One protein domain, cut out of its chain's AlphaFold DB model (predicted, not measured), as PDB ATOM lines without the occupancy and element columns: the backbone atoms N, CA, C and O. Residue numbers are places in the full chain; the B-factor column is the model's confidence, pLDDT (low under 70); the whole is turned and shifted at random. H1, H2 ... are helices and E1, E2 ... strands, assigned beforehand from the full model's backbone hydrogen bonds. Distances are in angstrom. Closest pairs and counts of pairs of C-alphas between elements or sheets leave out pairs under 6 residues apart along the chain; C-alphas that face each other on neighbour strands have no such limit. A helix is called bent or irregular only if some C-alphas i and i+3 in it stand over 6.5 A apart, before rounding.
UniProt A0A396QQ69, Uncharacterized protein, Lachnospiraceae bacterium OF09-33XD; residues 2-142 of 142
ATOM      1  N   VAL A   2       2.758 -27.824 -13.674       75.50
ATOM      2  CA  VAL A   2       2.443 -26.375 -13.777       75.50
ATOM      3  C   VAL A   2       3.687 -25.483 -13.603       75.50
ATOM      4  O   VAL A   2       3.903 -24.575 -14.392       75.50
ATOM      5  N   GLY A   3       4.566 -25.799 -12.641       83.12
ATOM      6  CA  GLY A   3       5.833 -25.073 -12.458       83.12
ATOM      7  C   GLY A   3       6.796 -25.140 -13.654       83.12
ATOM      8  O   GLY A   3       7.471 -24.158 -13.925       83.12
ATOM      9  N   TYR A   4       6.801 -26.247 -14.402       87.56
ATOM     10  CA  TYR A   4       7.621 -26.407 -15.609       87.56
ATOM     11  C   TYR A   4       7.146 -25.464 -16.725       87.56
ATOM     12  O   TYR A   4       7.936 -24.698 -17.265       87.56
ATOM     13  N   PHE A   5       5.838 -25.433 -17.001       85.31
ATOM     14  CA  PHE A   5       5.275 -24.521 -18.003       85.31
ATOM     15  C   PHE A   5       5.364 -23.050 -17.587       85.31
ATOM     16  O   PHE A   5       5.595 -22.193 -18.432       85.31
ATOM     17  N   ASN A   6       5.250 -22.749 -16.290       85.94
ATOM     18  CA  ASN A   6       5.481 -21.394 -15.790       85.94
ATOM     19  C   ASN A   6       6.942 -20.960 -15.974       85.94
ATOM     20  O   ASN A   6       7.180 -19.808 -16.321       85.94
ATOM     21  N   ALA A   7       7.905 -21.866 -15.776       88.25
ATOM     22  CA  ALA A   7       9.316 -21.590 -16.035       88.25
ATOM     23  C   ALA A   7       9.575 -21.336 -17.529       88.25
ATOM     24  O   ALA A   7      10.246 -20.366 -17.870       88.25
ATOM     25  N   LEU A   8       8.960 -22.122 -18.425       87.38
ATOM     26  CA  LEU A   8       9.000 -21.866 -19.871       87.38
ATOM     27  C   LEU A   8       8.388 -20.504 -20.236       87.38
ATOM     28  O   LEU A   8       9.005 -19.731 -20.963       87.38
ATOM     29  N   ALA A   9       7.207 -20.180 -19.698       84.38
ATOM     30  CA  ALA A   9       6.536 -18.897 -19.929       84.38
ATOM     31  C   ALA A   9       7.371 -17.706 -19.429       84.38
ATOM     32  O   ALA A   9       7.462 -16.671 -20.086       84.38
ATOM     33  N   GLY A  10       7.978 -17.862 -18.250       86.81
ATOM     34  CA  GLY A  10       8.818 -16.860 -17.605       86.81
ATOM     35  C   GLY A  10      10.233 -16.776 -18.168       86.81
ATOM     36  O   GLY A  10      10.968 -15.881 -17.756       86.81
ATOM     37  N   ARG A  11      10.605 -17.672 -19.098       90.06
ATOM     38  CA  ARG A  11      11.971 -17.811 -19.631       90.06
ATOM     39  C   ARG A  11      13.002 -18.030 -18.521       90.06
ATOM     40  O   ARG A  11      14.130 -17.555 -18.595       90.06
ATOM     41  N   ASP A  12      12.577 -18.723 -17.474       91.88
ATOM     42  CA  ASP A  12      13.329 -18.947 -16.249       91.88
ATOM     43  C   ASP A  12      14.027 -20.308 -16.337       91.88
ATOM     44  O   ASP A  12      13.518 -21.336 -15.876       91.88
ATOM     45  N   ALA A  13      15.181 -20.315 -17.005       90.25
ATOM     46  CA  ALA A  13      15.990 -21.513 -17.194       90.25
ATOM     47  C   ALA A  13      16.507 -22.089 -15.861       90.25
ATOM     48  O   ALA A  13      16.626 -23.310 -15.721       90.25
ATOM     49  N   ASP A  14      16.739 -21.234 -14.861       90.00
ATOM     50  CA  ASP A  14      17.146 -21.647 -13.518       90.00
ATOM     51  C   ASP A  14      16.044 -22.470 -12.846       90.00
ATOM     52  O   ASP A  14      16.288 -23.596 -12.403       90.00
ATOM     53  N   THR A  15      14.807 -21.973 -12.834       91.06
ATOM     54  CA  THR A  15      13.660 -22.727 -12.314       91.06
ATOM     55  C   THR A  15      13.386 -23.975 -13.159       91.06
ATOM     56  O   THR A  15      13.040 -25.022 -12.608       91.06
ATOM     57  N   LEU A  16      13.581 -23.913 -14.481       91.44
ATOM     58  CA  LEU A  16      13.400 -25.061 -15.373       91.44
ATOM     59  C   LEU A  16      14.374 -26.207 -15.053       91.44
ATOM     60  O   LEU A  16      13.974 -27.373 -15.076       91.44
ATOM     61  N   SER A  17      15.617 -25.883 -14.677       89.75
ATOM     62  CA  SER A  17      16.653 -26.864 -14.317       89.75
ATOM     63  C   SER A  17      16.290 -27.731 -13.102       89.75
ATOM     64  O   SER A  17      16.830 -28.820 -12.924       89.75
ATOM     65  N   ALA A  18      15.328 -27.299 -12.279       90.12
ATOM     66  CA  ALA A  18      14.812 -28.106 -11.178       90.12
ATOM     67  C   ALA A  18      13.868 -29.234 -11.643       90.12
ATOM     68  O   ALA A  18      13.615 -30.169 -10.878       90.12
ATOM     69  N   PHE A  19      13.332 -29.146 -12.866       90.06
ATOM     70  CA  PHE A  19      12.358 -30.090 -13.420       90.06
ATOM     71  C   PHE A  19      12.942 -31.039 -14.466       90.06
ATOM     72  O   PHE A  19      12.360 -32.102 -14.667       90.06
ATOM     73  N   VAL A  20      14.047 -30.671 -15.115       91.25
ATOM     74  CA  VAL A  20      14.703 -31.446 -16.183       91.25
ATOM     75  C   VAL A  20      16.047 -31.965 -15.674       91.25
ATOM     76  O   VAL A  20      16.709 -31.301 -14.880       91.25
ATOM     77  N   ASP A  21      16.441 -33.176 -16.054       89.75
ATOM     78  CA  ASP A  21      17.643 -33.820 -15.518       89.75
ATOM     79  C   ASP A  21      18.953 -33.305 -16.108       89.75
ATOM     80  O   ASP A  21      19.927 -33.150 -15.369       89.75
ATOM     81  N   GLN A  22      18.965 -33.005 -17.401       88.12
ATOM     82  CA  GLN A  22      20.077 -32.366 -18.085       88.12
ATOM     83  C   GLN A  22      19.546 -31.231 -18.952       88.12
ATOM     84  O   GLN A  22      18.972 -31.453 -20.011       88.12
ATOM     85  N   LEU A  23      19.749 -30.001 -18.488       87.94
ATOM     86  CA  LEU A  23      19.495 -28.799 -19.272       87.94
ATOM     87  C   LEU A  23      20.852 -28.229 -19.688       87.94
ATOM     88  O   LEU A  23      21.593 -27.725 -18.836       87.94
ATOM     89  N   THR A  24      21.208 -28.373 -20.962       89.44
ATOM     90  CA  THR A  24      22.483 -27.863 -21.478       89.44
ATOM     91  C   THR A  24      22.486 -26.333 -21.474       89.44
ATOM     92  O   THR A  24      21.437 -25.695 -21.408       89.44
ATOM     93  N   GLU A  25      23.661 -25.708 -21.554       89.94
ATOM     94  CA  GLU A  25      23.737 -24.243 -21.681       89.94
ATOM     95  C   GLU A  25      23.058 -23.740 -22.965       89.94
ATOM     96  O   GLU A  25      22.524 -22.633 -22.988       89.94
ATOM     97  N   GLU A  26      23.018 -24.569 -24.012       88.25
ATOM     98  CA  GLU A  26      22.262 -24.288 -25.232       88.25
ATOM     99  C   GLU A  26      20.751 -24.300 -24.970       88.25
ATOM    100  O   GLU A  26      20.065 -23.349 -25.348       88.25
ATOM    101  N   ASP A  27      20.238 -25.295 -24.241       88.31
ATOM    102  CA  ASP A  27      18.817 -25.356 -23.868       88.31
ATOM    103  C   ASP A  27      18.412 -24.177 -22.977       88.31
ATOM    104  O   ASP A  27      17.358 -23.567 -23.176       88.31
ATOM    105  N   LYS A  28      19.260 -23.816 -22.005       89.75
ATOM    106  CA  LYS A  28      19.038 -22.640 -21.150       89.75
ATOM    107  C   LYS A  28      18.965 -21.371 -21.984       89.75
ATOM    108  O   LYS A  28      17.998 -20.620 -21.870       89.75
ATOM    109  N   ALA A  29      19.942 -21.169 -22.869       90.88
ATOM    110  CA  ALA A  29      19.957 -20.027 -23.765       90.88
ATOM    111  C   ALA A  29      18.721 -20.013 -24.678       90.88
ATOM    112  O   ALA A  29      18.168 -18.943 -24.924       90.88
ATOM    113  N   ALA A  30      18.251 -21.167 -25.159       88.75
ATOM    114  CA  ALA A  30      17.039 -21.258 -25.968       88.75
ATOM    115  C   ALA A  30      15.788 -20.825 -25.183       88.75
ATOM    116  O   ALA A  30      14.959 -20.084 -25.714       88.75
ATOM    117  N   VAL A  31      15.669 -21.224 -23.913       89.69
ATOM    118  CA  VAL A  31      14.564 -20.826 -23.022       89.69
ATOM    119  C   VAL A  31      14.608 -19.328 -22.727       89.69
ATOM    120  O   VAL A  31      13.613 -18.631 -22.934       89.69
ATOM    121  N   GLU A  32      15.762 -18.811 -22.305       90.56
ATOM    122  CA  GLU A  32      15.957 -17.397 -21.957       90.56
ATOM    123  C   GLU A  32      15.714 -16.466 -23.151       90.56
ATOM    124  O   GLU A  32      15.097 -15.401 -23.029       90.56
ATOM    125  N   ASN A  33      16.161 -16.887 -24.337       89.44
ATOM    126  CA  ASN A  33      16.052 -16.101 -25.559       89.44
ATOM    127  C   ASN A  33      14.755 -16.348 -26.336       89.44
ATOM    128  O   ASN A  33      14.577 -15.728 -27.386       89.44
ATOM    129  N   ASN A  34      13.829 -17.187 -25.853       87.62
ATOM    130  CA  ASN A  34      12.580 -17.469 -26.561       87.62
ATOM    131  C   ASN A  34      11.699 -16.212 -26.659       87.62
ATOM    132  O   ASN A  34      10.887 -15.921 -25.783       87.62
ATOM    133  N   GLN A  35      11.831 -15.460 -27.755       87.12
ATOM    134  CA  GLN A  35      11.025 -14.265 -28.017       87.12
ATOM    135  C   GLN A  35       9.675 -14.558 -28.673       87.12
ATOM    136  O   GLN A  35       8.832 -13.659 -28.730       87.12
ATOM    137  N   LEU A  36       9.474 -15.794 -29.132       90.62
ATOM    138  CA  LEU A  36       8.338 -16.196 -29.952       90.62
ATOM    139  C   LEU A  36       7.085 -16.378 -29.104       90.62
ATOM    140  O   LEU A  36       6.027 -15.878 -29.471       90.62
ATOM    141  N   ILE A  37       7.204 -17.064 -27.968       91.56
ATOM    142  CA  ILE A  37       6.057 -17.407 -27.126       91.56
ATOM    143  C   ILE A  37       5.808 -16.304 -26.095       91.56
ATOM    144  O   ILE A  37       6.726 -15.810 -25.434       91.56
ATOM    145  N   GLU A  38       4.550 -15.891 -25.984       92.06
ATOM    146  CA  GLU A  38       4.072 -14.918 -25.007       92.06
ATOM    147  C   GLU A  38       3.554 -15.593 -23.739       92.06
ATOM    148  O   GLU A  38       3.849 -15.134 -22.638       92.06
ATOM    149  N   SER A  39       2.785 -16.674 -23.880       92.44
ATOM    150  CA  SER A  39       2.162 -17.348 -22.741       92.44
ATOM    151  C   SER A  39       1.804 -18.796 -23.044       92.44
ATOM    152  O   SER A  39       1.591 -19.161 -24.200       92.44
ATOM    153  N   TYR A  40       1.657 -19.575 -21.972       93.56
ATOM    154  CA  TYR A  40       1.070 -20.911 -21.973       93.56
ATOM    155  C   TYR A  40      -0.181 -20.920 -21.084       93.56
ATOM    156  O   TYR A  40      -0.190 -20.294 -20.022       93.56
ATOM    157  N   SER A  41      -1.230 -21.627 -21.495       93.38
ATOM    158  CA  SER A  41      -2.506 -21.736 -20.776       93.38
ATOM    159  C   SER A  41      -3.128 -23.126 -20.985       93.38
ATOM    160  O   SER A  41      -2.582 -23.961 -21.703       93.38
ATOM    161  N   GLY A  42      -4.230 -23.435 -20.291       93.00
ATOM    162  CA  GLY A  42      -4.985 -24.680 -20.523       93.00
ATOM    163  C   GLY A  42      -4.250 -25.993 -20.206       93.00
ATOM    164  O   GLY A  42      -4.634 -27.040 -20.714       93.00
ATOM    165  N   ILE A  43      -3.197 -25.958 -19.379       92.94
ATOM    166  CA  ILE A  43      -2.305 -27.109 -19.169       92.94
ATOM    167  C   ILE A  43      -3.043 -28.281 -18.507       92.94
ATOM    168  O   ILE A  43      -3.447 -28.201 -17.344       92.94
ATOM    169  N   THR A  44      -3.106 -29.404 -19.216       93.25
ATOM    170  CA  THR A  44      -3.618 -30.695 -18.747       93.25
ATOM    171  C   THR A  44      -2.569 -31.773 -18.994       93.25
ATOM    172  O   THR A  44      -1.947 -31.806 -20.051       93.25
ATOM    173  N   VAL A  45      -2.340 -32.656 -18.020       93.00
ATOM    174  CA  VAL A  45      -1.315 -33.705 -18.128       93.00
ATOM    175  C   VAL A  45      -1.939 -35.077 -17.934       93.00
ATOM    176  O   VAL A  45      -2.503 -35.364 -16.880       93.00
ATOM    177  N   TYR A  46      -1.779 -35.926 -18.942       94.06
ATOM    178  CA  TYR A  46      -2.192 -37.324 -18.941       94.06
ATOM    179  C   TYR A  46      -0.968 -38.190 -18.679       94.06
ATOM    180  O   TYR A  46       0.015 -38.091 -19.405       94.06
ATOM    181  N   THR A  47      -0.999 -39.015 -17.635       94.12
ATOM    182  CA  THR A  47       0.158 -39.819 -17.216       94.12
ATOM    183  C   THR A  47      -0.129 -41.308 -17.311       94.12
ATOM    184  O   THR A  47      -1.129 -41.782 -16.772       94.12
ATOM    185  N   TYR A  48       0.809 -42.043 -17.891       95.12
ATOM    186  CA  TYR A  48       0.826 -43.495 -17.983       95.12
ATOM    187  C   TYR A  48       2.026 -44.032 -17.191       95.12
ATOM    188  O   TYR A  48       3.079 -43.387 -17.184       95.12
ATOM    189  N   PRO A  49       1.904 -45.186 -16.511       95.44
ATOM    190  CA  PRO A  49       3.062 -45.869 -15.938       95.44
ATOM    191  C   PRO A  49       4.115 -46.131 -17.016       95.44
ATOM    192  O   PRO A  49       3.756 -46.404 -18.155       95.44
ATOM    193  N   GLY A  50       5.393 -46.029 -16.671       93.75
ATOM    194  CA  GLY A  50       6.496 -46.367 -17.562       93.75
ATOM    195  C   GLY A  50       6.831 -47.863 -17.550       93.75
ATOM    196  O   GLY A  50       6.183 -48.649 -16.850       93.75
ATOM    197  N   PRO A  51       7.851 -48.276 -18.323       92.31
ATOM    198  CA  PRO A  51       8.294 -49.670 -18.377       92.31
ATOM    199  C   PRO A  51       8.974 -50.136 -17.080       92.31
ATOM    200  O   PRO A  51       9.082 -51.339 -16.842       92.31
ATOM    201  N   GLU A  52       9.410 -49.201 -16.234       93.12
ATOM    202  CA  GLU A  52      10.082 -49.464 -14.968       93.12
ATOM    203  C   GLU A  52       9.306 -48.870 -13.790       93.12
ATOM    204  O   GLU A  52       8.387 -48.059 -13.931       93.12
ATOM    205  N   LYS A  53       9.663 -49.303 -12.579       92.81
ATOM    206  CA  LYS A  53       9.063 -48.757 -11.365       92.81
ATOM    207  C   LYS A  53       9.441 -47.280 -11.224       92.81
ATOM    208  O   LYS A  53      10.592 -46.915 -11.417       92.81
ATOM    209  N   ASP A  54       8.473 -46.468 -10.800       94.31
ATOM    210  CA  ASP A  54       8.648 -45.034 -10.547       94.31
ATOM    211  C   ASP A  54       9.044 -44.220 -11.803       94.31
ATOM    212  O   ASP A  54       9.521 -43.087 -11.683       94.31
ATOM    213  N   THR A  55       8.789 -44.764 -13.001       95.44
ATOM    214  CA  THR A  55       8.867 -44.045 -14.279       95.44
ATOM    215  C   THR A  55       7.486 -43.884 -14.912       95.44
ATOM    216  O   THR A  55       6.541 -44.605 -14.574       95.44
ATOM    217  N   TYR A  56       7.341 -42.887 -15.786       95.56
ATOM    218  CA  TYR A  56       6.062 -42.465 -16.354       95.56
ATOM    219  C   TYR A  56       6.236 -41.881 -17.757       95.56
ATOM    220  O   TYR A  56       7.186 -41.145 -18.016       95.56
ATOM    221  N   VAL A  57       5.265 -42.128 -18.631       95.88
ATOM    222  CA  VAL A  57       5.094 -41.392 -19.893       95.88
ATOM    223  C   VAL A  57       3.968 -40.388 -19.688       95.88
ATOM    224  O   VAL A  57       2.876 -40.766 -19.263       95.88
ATOM    225  N   ALA A  58       4.212 -39.111 -19.960       95.25
ATOM    226  CA  ALA A  58       3.218 -38.058 -19.827       95.25
ATOM    227  C   ALA A  58       2.960 -37.355 -21.157       95.25
ATOM    228  O   ALA A  58       3.890 -37.039 -21.890       95.25
ATOM    229  N   PHE A  59       1.698 -37.043 -21.420       95.56
ATOM    230  CA  PHE A  59       1.282 -36.166 -22.504       95.56
ATOM    231  C   PHE A  59       0.738 -34.892 -21.882       95.56
ATOM    232  O   PHE A  59      -0.271 -34.922 -21.177       95.56
ATOM    233  N   ALA A  60       1.435 -33.781 -22.086       94.81
ATOM    234  CA  ALA A  60       0.987 -32.476 -21.635       94.81
ATOM    235  C   ALA A  60       0.320 -31.743 -22.799       94.81
ATOM    236  O   ALA A  60       0.989 -31.367 -23.761       94.81
ATOM    237  N   SER A  61      -0.995 -31.573 -22.694       94.62
ATOM    238  CA  SER A  61      -1.814 -30.743 -23.572       94.62
ATOM    239  C   SER A  61      -1.862 -29.332 -23.001       94.62
ATOM    240  O   SER A  61      -2.019 -29.157 -21.791       94.62
ATOM    241  N   TYR A  62      -1.663 -28.329 -23.841       94.94
ATOM    242  CA  TYR A  62      -1.669 -26.928 -23.441       94.94
ATOM    243  C   TYR A  62      -1.934 -26.046 -24.655       94.94
ATOM    244  O   TYR A  62      -1.707 -26.444 -25.793       94.94
ATOM    245  N   ASN A  63      -2.333 -24.811 -24.395       96.00
ATOM    246  CA  ASN A  63      -2.360 -23.762 -25.393       96.00
ATOM    247  C   ASN A  63      -1.111 -22.898 -25.250       96.00
ATOM    248  O   ASN A  63      -0.660 -22.629 -24.133       96.00
ATOM    249  N   TYR A  64      -0.566 -22.431 -26.365       94.06
ATOM    250  CA  TYR A  64       0.476 -21.415 -26.385       94.06
ATOM    251  C   TYR A  64       0.062 -20.247 -27.272       94.06
ATOM    252  O   TYR A  64      -0.709 -20.399 -28.216       94.06
ATOM    253  N   LYS A  65       0.574 -19.058 -26.968       95.12
ATOM    254  CA  LYS A  65       0.287 -17.845 -27.733       95.12
ATOM    255  C   LYS A  65       1.580 -17.242 -28.250       95.12
ATOM    256  O   LYS A  65       2.508 -17.044 -27.465       95.12
ATOM    257  N   TYR A  66       1.651 -16.937 -29.543       94.88
ATOM    258  CA  TYR A  66       2.783 -16.191 -30.090       94.88
ATOM    259  C   TYR A  66       2.706 -14.716 -29.701       94.88
ATOM    260  O   TYR A  66       1.634 -14.115 -29.666       94.88
ATOM    261  N   ARG A  67       3.864 -14.110 -29.457       92.38
ATOM    262  CA  ARG A  67       3.983 -12.681 -29.184       92.38
ATOM    263  C   ARG A  67       3.479 -11.874 -30.375       92.38
ATOM    264  O   ARG A  67       3.934 -12.064 -31.499       92.38
ATOM    265  N   GLY A  68       2.576 -10.936 -30.102       93.62
ATOM    266  CA  GLY A  68       1.957 -10.102 -31.136       93.62
ATOM    267  C   GLY A  68       0.748 -10.738 -31.828       93.62
ATOM    268  O   GLY A  68       0.201 -10.118 -32.736       93.62
ATOM    269  N   TYR A  69       0.311 -11.921 -31.385       94.56
ATOM    270  CA  TYR A  69      -0.936 -12.555 -31.804       94.56
ATOM    271  C   TYR A  69      -1.850 -12.756 -30.592       94.56
ATOM    272  O   TYR A  69      -1.395 -13.141 -29.518       94.56
ATOM    273  N   ASP A  70      -3.150 -12.530 -30.771       94.06
ATOM    274  CA  ASP A  70      -4.154 -12.747 -29.716       94.06
ATOM    275  C   ASP A  70      -4.750 -14.165 -29.732       94.06
ATOM    276  O   ASP A  70      -5.541 -14.522 -28.861       94.06
ATOM    277  N   THR A  71      -4.356 -14.988 -30.704       96.06
ATOM    278  CA  THR A  71      -4.856 -16.352 -30.891       96.06
ATOM    279  C   THR A  71      -4.015 -17.362 -30.116       96.06
ATOM    280  O   THR A  71      -2.804 -17.470 -30.322       96.06
ATOM    281  N   GLU A  72      -4.675 -18.148 -29.271       96.25
ATOM    282  CA  GLU A  72      -4.092 -19.328 -28.637       96.25
ATOM    283  C   GLU A  72      -4.073 -20.522 -29.603       96.25
ATOM    284  O   GLU A  72      -5.055 -20.787 -30.294       96.25
ATOM    285  N   ILE A  73      -2.960 -21.250 -29.627       96.62
ATOM    286  CA  ILE A  73      -2.746 -22.435 -30.454       96.62
ATOM    287  C   ILE A  73      -2.611 -23.656 -29.536       96.62
ATOM    288  O   ILE A  73      -1.749 -23.643 -28.650       96.62
ATOM    289  N   PRO A  74      -3.412 -24.715 -29.732       97.12
ATOM    290  CA  PRO A  74      -3.278 -25.946 -28.967       97.12
ATOM    291  C   PRO A  74      -2.014 -26.709 -29.375       97.12
ATOM    292  O   PRO A  74      -1.607 -26.730 -30.537       97.12
ATOM    293  N   ALA A  75      -1.389 -27.352 -28.399       95.75
ATOM    294  CA  ALA A  75      -0.237 -28.216 -28.570       95.75
ATOM    295  C   ALA A  75      -0.293 -29.395 -27.605       95.75
ATOM    296  O   ALA A  75      -0.900 -29.348 -26.532       95.75
ATOM    297  N   LEU A  76       0.424 -30.444 -27.987       95.50
ATOM    298  CA  LEU A  76       0.644 -31.626 -27.176       95.50
ATOM    299  C   LEU A  76       2.137 -31.927 -27.178       95.50
ATOM    300  O   LEU A  76       2.766 -31.970 -28.233       95.50
ATOM    301  N   THR A  77       2.710 -32.146 -25.999       93.88
ATOM    302  CA  THR A  77       4.093 -32.610 -25.874       93.88
ATOM    303  C   THR A  77       4.149 -33.909 -25.088       93.88
ATOM    304  O   THR A  77       3.457 -34.074 -24.080       93.88
ATOM    305  N   GLN A  78       4.968 -34.838 -25.568       94.44
ATOM    306  CA  GLN A  78       5.260 -36.091 -24.894       94.44
ATOM    307  C   GLN A  78       6.505 -35.910 -24.027       94.44
ATOM    308  O   GLN A  78       7.530 -35.423 -24.493       94.44
ATOM    309  N   LEU A  79       6.430 -36.352 -22.778       94.25
ATOM    310  CA  LEU A  79       7.500 -36.267 -21.795       94.25
ATOM    311  C   LEU A  79       7.708 -37.635 -21.154       94.25
ATOM    312  O   LEU A  79       6.749 -38.365 -20.898       94.25
ATOM    313  N   TYR A  80       8.956 -37.956 -20.834       95.06
ATOM    314  CA  TYR A  80       9.286 -39.098 -19.991       95.06
ATOM    315  C   TYR A  80       9.730 -38.595 -18.624       95.06
ATOM    316  O   TYR A  80      10.522 -37.658 -18.533       95.06
ATOM    317  N   LEU A  81       9.179 -39.175 -17.560       94.75
ATOM    318  CA  LEU A  81       9.484 -38.791 -16.189       94.75
ATOM    319  C   LEU A  81       9.975 -39.988 -15.395       94.75
ATOM    320  O   LEU A  81       9.469 -41.097 -15.540       94.75
ATOM    321  N   TYR A  82      10.889 -39.732 -14.472       94.19
ATOM    322  CA  TYR A  82      11.332 -40.709 -13.491       94.19
ATOM    323  C   TYR A  82      11.471 -40.063 -12.119       94.19
ATOM    324  O   TYR A  82      11.702 -38.858 -11.977       94.19
ATOM    325  N   LYS A  83      11.295 -40.870 -11.080       92.69
ATOM    326  CA  LYS A  83      11.513 -40.440  -9.704       92.69
ATOM    327  C   LYS A  83      12.993 -40.561  -9.358       92.69
ATOM    328  O   LYS A  83      13.573 -41.639  -9.445       92.69
ATOM    329  N   LYS A  84      13.595 -39.454  -8.934       88.44
ATOM    330  CA  LYS A  84      14.957 -39.412  -8.393       88.44
ATOM    331  C   LYS A  84      15.011 -40.069  -7.010       88.44
ATOM    332  O   LYS A  84      13.985 -40.249  -6.348       88.44
ATOM    333  N   GLU A  85      16.221 -40.371  -6.540       87.56
ATOM    334  CA  GLU A  85      16.457 -40.952  -5.206       87.56
ATOM    335  C   GLU A  85      15.897 -40.087  -4.062       87.56
ATOM    336  O   GLU A  85      15.439 -40.619  -3.051       87.56
ATOM    337  N   ASP A  86      15.864 -38.759  -4.233       86.50
ATOM    338  CA  ASP A  86      15.284 -37.809  -3.271       86.50
ATOM    339  C   ASP A  86      13.740 -37.800  -3.264       86.50
ATOM    340  O   ASP A  86      13.107 -37.060  -2.507       86.50
ATOM    341  N   GLY A  87      13.126 -38.634  -4.103       85.44
ATOM    342  CA  GLY A  87      11.691 -38.814  -4.224       85.44
ATOM    343  C   GLY A  87      10.990 -37.804  -5.131       85.44
ATOM    344  O   GLY A  87       9.771 -37.911  -5.292       85.44
ATOM    345  N   LYS A  88      11.710 -36.850  -5.735       87.62
ATOM    346  CA  LYS A  88      11.132 -35.883  -6.677       87.62
ATOM    347  C   LYS A  88      11.026 -36.474  -8.076       87.62
ATOM    348  O   LYS A  88      11.875 -37.251  -8.502       87.62
ATOM    349  N   LEU A  89       9.987 -36.073  -8.803       90.25
ATOM    350  CA  LEU A  89       9.863 -36.384 -10.225       90.25
ATOM    351  C   LEU A  89      10.741 -35.447 -11.049       90.25
ATOM    352  O   LEU A  89      10.761 -34.240 -10.804       90.25
ATOM    353  N   CYS A  90      11.412 -36.016 -12.040       92.62
ATOM    354  CA  CYS A  90      12.225 -35.313 -13.013       92.62
ATOM    355  C   CYS A  90      11.804 -35.709 -14.424       92.62
ATOM    356  O   CYS A  90      11.444 -36.861 -14.651       92.62
ATOM    357  N   ILE A  91      11.851 -34.757 -15.347       94.31
ATOM    358  CA  ILE A  91      11.678 -34.968 -16.780       94.31
ATOM    359  C   ILE A  91      13.043 -35.363 -17.351       94.31
ATOM    360  O   ILE A  91      14.039 -34.703 -17.049       94.31
ATOM    361  N   ALA A  92      13.075 -36.430 -18.143       93.19
ATOM    362  CA  ALA A  92      14.243 -36.798 -18.928       93.19
ATOM    363  C   ALA A  92      14.386 -35.828 -20.106       93.19
ATOM    364  O   ALA A  92      13.431 -35.636 -20.861       93.19
ATOM    365  N   SER A  93      15.554 -35.207 -20.247       89.25
ATOM    366  CA  SER A  93      15.875 -34.330 -21.375       89.25
ATOM    367  C   SER A  93      15.946 -35.097 -22.692       89.25
ATOM    368  O   SER A  93      15.510 -34.597 -23.725       89.25
ATOM    369  N   GLU A  94      16.435 -36.334 -22.640       87.56
ATOM    370  CA  GLU A  94      16.536 -37.240 -23.773       87.56
ATOM    371  C   GLU A  94      16.180 -38.666 -23.344       87.56
ATOM    372  O   GLU A  94      16.495 -39.105 -22.237       87.56
ATOM    373  N   VAL A  95      15.532 -39.411 -24.241       88.19
ATOM    374  CA  VAL A  95      15.229 -40.834 -24.058       88.19
ATOM    375  C   VAL A  95      16.015 -41.638 -25.090       88.19
ATOM    376  O   VAL A  95      15.603 -41.777 -26.241       88.19
ATOM    377  N   THR A  96      17.158 -42.183 -24.677       87.38
ATOM    378  CA  THR A  96      18.044 -42.973 -25.557       87.38
ATOM    379  C   THR A  96      17.831 -44.482 -25.427       87.38
ATOM    380  O   THR A  96      18.254 -45.253 -26.288       87.38
ATOM    381  N   GLU A  97      17.144 -44.924 -24.374       91.25
ATOM    382  CA  GLU A  97      16.924 -46.338 -24.080       91.25
ATOM    383  C   GLU A  97      15.902 -46.951 -25.048       91.25
ATOM    384  O   GLU A  97      14.746 -46.530 -25.124       91.25
ATOM    385  N   GLU A  98      16.305 -47.996 -25.777       91.50
ATOM    386  CA  GLU A  98      15.434 -48.689 -26.738       91.50
ATOM    387  C   GLU A  98      14.183 -49.278 -26.067       91.50
ATOM    388  O   GLU A  98      13.088 -49.237 -26.627       91.50
ATOM    389  N   THR A  99      14.322 -49.775 -24.836       91.25
ATOM    390  CA  THR A  99      13.212 -50.314 -24.041       91.25
ATOM    391  C   THR A  99      12.155 -49.251 -23.748       91.25
ATOM    392  O   THR A  99      10.959 -49.520 -23.875       91.25
ATOM    393  N   VAL A 100      12.582 -48.034 -23.402       93.00
ATOM    394  CA  VAL A 100      11.683 -46.910 -23.131       93.00
ATOM    395  C   VAL A 100      11.044 -46.415 -24.423       93.00
ATOM    396  O   VAL A 100       9.826 -46.262 -24.469       93.00
ATOM    397  N   ASN A 101      11.816 -46.263 -25.500       93.62
ATOM    398  CA  ASN A 101      11.289 -45.868 -26.811       93.62
ATOM    399  C   ASN A 101      10.269 -46.878 -27.370       93.62
ATOM    400  O   ASN A 101       9.214 -46.495 -27.889       93.62
ATOM    401  N   GLY A 102      10.529 -48.176 -27.203       94.81
ATOM    402  CA  GLY A 102       9.585 -49.236 -27.553       94.81
ATOM    403  C   GLY A 102       8.299 -49.169 -26.726       94.81
ATOM    404  O   GLY A 102       7.208 -49.343 -27.267       94.81
ATOM    405  N   TYR A 103       8.400 -48.860 -25.431       95.06
ATOM    406  CA  TYR A 103       7.233 -48.685 -24.566       95.06
ATOM    407  C   TYR A 103       6.417 -47.439 -24.929       95.06
ATOM    408  O   TYR A 103       5.198 -47.517 -25.053       95.06
ATOM    409  N   ILE A 104       7.080 -46.304 -25.160       94.56
ATOM    410  CA  ILE A 104       6.450 -45.068 -25.635       94.56
ATOM    411  C   ILE A 104       5.665 -45.337 -26.922       94.56
ATOM    412  O   ILE A 104       4.503 -44.949 -27.017       94.56
ATOM    413  N   SER A 105       6.247 -46.079 -27.865       95.38
ATOM    414  CA  SER A 105       5.564 -46.462 -29.107       95.38
ATOM    415  C   SER A 105       4.280 -47.255 -28.833       95.38
ATOM    416  O   SER A 105       3.257 -47.007 -29.457       95.38
ATOM    417  N   GLN A 106       4.278 -48.162 -27.850       95.88
ATOM    418  CA  GLN A 106       3.061 -48.885 -27.452       95.88
ATOM    419  C   GLN A 106       2.015 -47.980 -26.789       95.88
ATOM    420  O   GLN A 106       0.819 -48.213 -26.951       95.88
ATOM    421  N   ILE A 107       2.445 -46.967 -26.030       96.38
ATOM    422  CA  ILE A 107       1.537 -45.976 -25.446       96.38
ATOM    423  C   ILE A 107       0.881 -45.136 -26.544       96.38
ATOM    424  O   ILE A 107      -0.328 -44.941 -26.492       96.38
ATOM    425  N   LEU A 108       1.642 -44.709 -27.558       95.25
ATOM    426  CA  LEU A 108       1.119 -43.992 -28.728       95.25
ATOM    427  C   LEU A 108       0.089 -44.813 -29.515       95.25
ATOM    428  O   LEU A 108      -0.785 -44.247 -30.161       95.25
ATOM    429  N   GLU A 109       0.153 -46.143 -29.428       96.94
ATOM    430  CA  GLU A 109      -0.812 -47.026 -30.080       96.94
ATOM    431  C   GLU A 109      -2.141 -47.183 -29.320       96.94
ATOM    432  O   GLU A 109      -3.087 -47.767 -29.856       96.94
ATOM    433  N   LYS A 110      -2.245 -46.676 -28.086       96.06
ATOM    434  CA  LYS A 110      -3.490 -46.733 -27.313       96.06
ATOM    435  C   LYS A 110      -4.541 -45.800 -27.906       96.06
ATOM    436  O   LYS A 110      -4.238 -44.677 -28.291       96.06
ATOM    437  N   GLU A 111      -5.788 -46.261 -27.925       96.75
ATOM    438  CA  GLU A 111      -6.895 -45.535 -28.559       96.75
ATOM    439  C   GLU A 111      -7.124 -44.142 -27.956       96.75
ATOM    440  O   GLU A 111      -7.315 -43.175 -28.684       96.75
ATOM    441  N   ASP A 112      -7.044 -44.022 -26.631       95.06
ATOM    442  CA  ASP A 112      -7.175 -42.748 -25.920       95.06
ATOM    443  C   ASP A 112      -6.048 -41.764 -26.267       95.06
ATOM    444  O   ASP A 112      -6.298 -40.572 -26.441       95.06
ATOM    445  N   VAL A 113      -4.817 -42.256 -26.422       96.19
ATOM    446  CA  VAL A 113      -3.662 -41.442 -26.829       96.19
ATOM    447  C   VAL A 113      -3.755 -41.040 -28.300       96.19
ATOM    448  O   VAL A 113      -3.524 -39.875 -28.621       96.19
ATOM    449  N   LYS A 114      -4.133 -41.962 -29.194       97.44
ATOM    450  CA  LYS A 114      -4.361 -41.651 -30.614       97.44
ATOM    451  C   LYS A 114      -5.429 -40.586 -30.784       97.44
ATOM    452  O   LYS A 114      -5.212 -39.644 -31.540       97.44
ATOM    453  N   GLN A 115      -6.541 -40.720 -30.063       97.12
ATOM    454  CA  GLN A 115      -7.616 -39.738 -30.093       97.12
ATOM    455  C   GLN A 115      -7.123 -38.378 -29.594       97.12
ATOM    456  O   GLN A 115      -7.327 -37.383 -30.273       97.12
ATOM    457  N   LEU A 116      -6.386 -38.334 -28.479       96.25
ATOM    458  CA  LEU A 116      -5.823 -37.089 -27.950       96.25
ATOM    459  C   LEU A 116      -4.893 -36.383 -28.954       96.25
ATOM    460  O   LEU A 116      -4.936 -35.157 -29.085       96.25
ATOM    461  N   ILE A 117      -4.046 -37.141 -29.657       96.69
ATOM    462  CA  ILE A 117      -3.154 -36.604 -30.694       96.69
ATOM    463  C   ILE A 117      -3.969 -36.081 -31.880       96.69
ATOM    464  O   ILE A 117      -3.717 -34.967 -32.335       96.69
ATOM    465  N   ALA A 118      -4.940 -36.864 -32.355       97.31
ATOM    466  CA  ALA A 118      -5.794 -36.494 -33.476       97.31
ATOM    467  C   ALA A 118      -6.603 -35.225 -33.177       97.31
ATOM    468  O   ALA A 118      -6.568 -34.298 -33.979       97.31
ATOM    469  N   ASP A 119      -7.237 -35.149 -32.005       96.50
ATOM    470  CA  ASP A 119      -8.019 -33.987 -31.566       96.50
ATOM    471  C   ASP A 119      -7.136 -32.736 -31.482       96.50
ATOM    472  O   ASP A 119      -7.477 -31.688 -32.026       96.50
ATOM    473  N   THR A 120      -5.950 -32.849 -30.868       96.69
ATOM    474  CA  THR A 120      -5.017 -31.714 -30.774       96.69
ATOM    475  C   THR A 120      -4.574 -31.250 -32.163       96.69
ATOM    476  O   THR A 120      -4.476 -30.048 -32.410       96.69
ATOM    477  N   GLN A 121      -4.286 -32.182 -33.077       96.56
ATOM    478  CA  GLN A 121      -3.873 -31.847 -34.437       96.56
ATOM    479  C   GLN A 121      -5.010 -31.185 -35.225       96.56
ATOM    480  O   GLN A 121      -4.774 -30.183 -35.900       96.56
ATOM    481  N   GLU A 122      -6.228 -31.711 -35.125       97.62
ATOM    482  CA  GLU A 122      -7.403 -31.126 -35.764       97.62
ATOM    483  C   GLU A 122      -7.657 -29.705 -35.242       97.62
ATOM    484  O   GLU A 122      -7.807 -28.775 -36.035       97.62
ATOM    485  N   ASP A 123      -7.618 -29.499 -33.922       97.06
ATOM    486  CA  ASP A 123      -7.794 -28.178 -33.319       97.06
ATOM    487  C   ASP A 123      -6.681 -27.206 -33.740       97.06
ATOM    488  O   ASP A 123      -6.955 -26.049 -34.071       97.06
ATOM    489  N   TYR A 124      -5.429 -27.669 -33.799       96.69
ATOM    490  CA  TYR A 124      -4.295 -26.883 -34.291       96.69
ATOM    491  C   TYR A 124      -4.515 -26.420 -35.737       96.69
ATOM    492  O   TYR A 124      -4.382 -25.232 -36.052       96.69
ATOM    493  N   GLU A 125      -4.892 -27.340 -36.627       96.62
ATOM    494  CA  GLU A 125      -5.155 -27.035 -38.032       96.62
ATOM    495  C   GLU A 125      -6.359 -26.102 -38.190       96.62
ATOM    496  O   GLU A 125      -6.300 -25.160 -38.985       96.62
ATOM    497  N   ASN A 126      -7.422 -26.308 -37.413       97.31
ATOM    498  CA  ASN A 126      -8.610 -25.457 -37.402       97.31
ATOM    499  C   ASN A 126      -8.271 -24.019 -36.991       97.31
ATOM    500  O   ASN A 126      -8.674 -23.079 -37.684       97.31
ATOM    501  N   VAL A 127      -7.479 -23.840 -35.928       97.06
ATOM    502  CA  VAL A 127      -6.996 -22.521 -35.495       97.06
ATOM    503  C   VAL A 127      -6.182 -21.860 -36.608       97.06
ATOM    504  O   VAL A 127      -6.481 -20.734 -37.006       97.06
ATOM    505  N   LEU A 128      -5.197 -22.547 -37.190       95.88
ATOM    506  CA  LEU A 128      -4.385 -21.944 -38.251       95.88
ATOM    507  C   LEU A 128      -5.195 -21.638 -39.518       95.88
ATOM    508  O   LEU A 128      -4.998 -20.602 -40.151       95.88
ATOM    509  N   ASN A 129      -6.133 -22.499 -39.906       96.88
ATOM    510  CA  ASN A 129      -6.988 -22.260 -41.069       96.88
ATOM    511  C   ASN A 129      -7.929 -21.060 -40.872       96.88
ATOM    512  O   ASN A 129      -8.246 -20.380 -41.848       96.88
ATOM    513  N   ALA A 130      -8.332 -20.773 -39.631       97.12
ATOM    514  CA  ALA A 130      -9.125 -19.597 -39.286       97.12
ATOM    515  C   ALA A 130      -8.301 -18.292 -39.235       97.12
ATOM    516  O   ALA A 130      -8.874 -17.208 -39.359       97.12
ATOM    517  N   HIS A 131      -6.973 -18.380 -39.096       96.75
ATOM    518  CA  HIS A 131      -6.070 -17.238 -38.913       96.75
ATOM    519  C   HIS A 131      -4.938 -17.240 -39.956       96.75
ATOM    520  O   HIS A 131      -3.825 -17.699 -39.699       96.75
ATOM    521  N   ALA A 132      -5.218 -16.725 -41.157       94.81
ATOM    522  CA  ALA A 132      -4.313 -16.807 -42.311       94.81
ATOM    523  C   ALA A 132      -2.935 -16.149 -42.088       94.81
ATOM    524  O   ALA A 132      -1.911 -16.663 -42.536       94.81
ATOM    525  N   ASP A 133      -2.908 -15.022 -41.391       95.69
ATOM    526  CA  ASP A 133      -1.726 -14.268 -40.979       95.69
ATOM    527  C   ASP A 133      -0.881 -15.023 -39.946       95.69
ATOM    528  O   ASP A 133       0.342 -15.106 -40.091       95.69
ATOM    529  N   LEU A 134      -1.521 -15.648 -38.956       95.75
ATOM    530  CA  LEU A 134      -0.840 -16.528 -38.006       95.75
ATOM    531  C   LEU A 134      -0.289 -17.781 -38.698       95.75
ATOM    532  O   LEU A 134       0.863 -18.150 -38.495       95.75
ATOM    533  N   LYS A 135      -1.082 -18.405 -39.571       96.25
ATOM    534  CA  LYS A 135      -0.668 -19.567 -40.365       96.25
ATOM    535  C   LYS A 135       0.548 -19.267 -41.235       96.25
ATOM    536  O   LYS A 135       1.457 -20.095 -41.315       96.25
ATOM    537  N   ALA A 136       0.581 -18.096 -41.872       95.81
ATOM    538  CA  ALA A 136       1.724 -17.655 -42.664       95.81
ATOM    539  C   ALA A 136       2.979 -17.479 -41.797       95.81
ATOM    540  O   ALA A 136       4.058 -17.913 -42.195       95.81
ATOM    541  N   TYR A 137       2.832 -16.904 -40.601       95.12
ATOM    542  CA  TYR A 137       3.933 -16.754 -39.653       95.12
ATOM    543  C   TYR A 137       4.474 -18.100 -39.171       95.12
ATOM    544  O   TYR A 137       5.670 -18.343 -39.297       95.12
ATOM    545  N   VAL A 138       3.607 -19.010 -38.722       92.56
ATOM    546  CA  VAL A 138       4.003 -20.367 -38.308       92.56
ATOM    547  C   VAL A 138       4.727 -21.102 -39.435       92.56
ATOM    548  O   VAL A 138       5.771 -21.703 -39.210       92.56
ATOM    549  N   SER A 139       4.236 -20.986 -40.672       92.75
ATOM    550  CA  SER A 139       4.880 -21.599 -41.843       92.75
ATOM    551  C   SER A 139       6.270 -21.026 -42.147       92.75
ATOM    552  O   SER A 139       7.047 -21.685 -42.824       92.75
ATOM    553  N   SER A 140       6.592 -19.816 -41.675       94.00
ATOM    554  CA  SER A 140       7.915 -19.198 -41.848       94.00
ATOM    555  C   SER A 140       8.950 -19.631 -40.805       94.00
ATOM    556  O   SER A 140      10.132 -19.346 -40.978       94.00
ATOM    557  N   LEU A 141       8.508 -20.285 -39.724       87.38
ATOM    558  CA  LEU A 141       9.367 -20.789 -38.649       87.38
ATOM    559  C   LEU A 141       9.871 -22.221 -38.905       87.38
ATOM    560  O   LEU A 141      10.779 -22.659 -38.201       87.38
ATOM    561  N   ASN A 142       9.272 -22.925 -39.875       70.00
ATOM    562  CA  ASN A 142       9.552 -24.324 -40.219       70.00
ATOM    563  C   ASN A 142      10.559 -24.471 -41.364       70.00
ATOM    564  O   ASN A 142      10.534 -23.632 -42.295       70.00
TER     565      ASN A 142
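This is residues 2 to 142 of the 142 residues of an uncharacterized protein of Lachnospiraceae bacterium OF09-33XD (UniProt A0A396QQ69). A curled antiparallel sheet of three long, bent strands, E1, E2 and E3, with the short E4 beside one end of E3, has the long helix H5 running along E3 and E2 and H4 crossing near one end of the sheet. A small cluster of H1, H2 and H3 meets the sheet through H1 at E1, on the opposite face from H4, and H6 turns off the end of H5 at a corner. The 141 printed residues hold six named helices and four named strands, in the order H1 H2 H3 E1 E2 E3 E4 H4 H5 H6; the sheet's order is E1 E2 E3 E4, and the class is mixed, helices and strands. The whole is compact, with a radius of gyration of the C-alphas of 16.2 A and spans of 47 by 37 by 24 A.

H1 is residues 2 to 10, from C-alpha 2 at (2.443, -26.375, -13.777); H2 is 13 to 17 and H3 is 25 to 32. E1, residues 37 to 49, is 30.7 A long and bends by 66 degrees at residue 42. E2, 55 to 66, is 32.6 A long and bends by 53 degrees at 63; E3, 72 to 83, is 32.4 A long and bends by 52 degrees at 80. E4 is 89 to 91, and H4 is 98 to 108, 15.2 A long. H5, 111 to 130, is 28.2 A long, and H6, 132 to 140, ends with C-alpha 140 at (7.915, -19.198, -41.848).

E1 to E4 form a meander, each strand the antiparallel neighbour and hairpin partner of the one before, in a strongly twisted sheet. Within hydrogen-bond range are N 44 and O 61 at 2.8 A for E1 and E2, N 60 and O 77 at 2.9 A for E2 and E3, and N 82 and O 90 at 2.9 A for E3 and E4. H5 lies over E2 and E3 at a height of 9.1 A over the sheet, along the strands; the closest C-alphas of E3 and H5, Pro 74 and Tyr 124, are 5.5 A apart. H4 lies over E2 at a height of 10.1 A, across the strands at 63 degrees on the local plane, with C-alphas Val 57 and Ile 104 closest at 7.0 A. H1 is on the sheet but over none of its strands, with C-alphas Ala 9 and Ser 39 5.4 A apart, its closest to E1. H2 touches H1, C-alphas Ala 7 and Leu 16 at 5.4 A, and H3, C-alphas Ala 13 and Lys 28 at 5.1 A. H5 and H6 only just touch, only at the corner, with 3 pairs of C-alphas within 8 A, the closest Leu 128 and Lys 135 at 4.9 A. In all six helices every O i to N i+4 pair is within hydrogen-bond range.

The two C-alphas farthest apart, those of Glu 85 and Ala 132, are 48.9 A apart. The printed part has no cut and no long link. The mean pLDDT of the printed part is 92.6, and no printed residue is under 70.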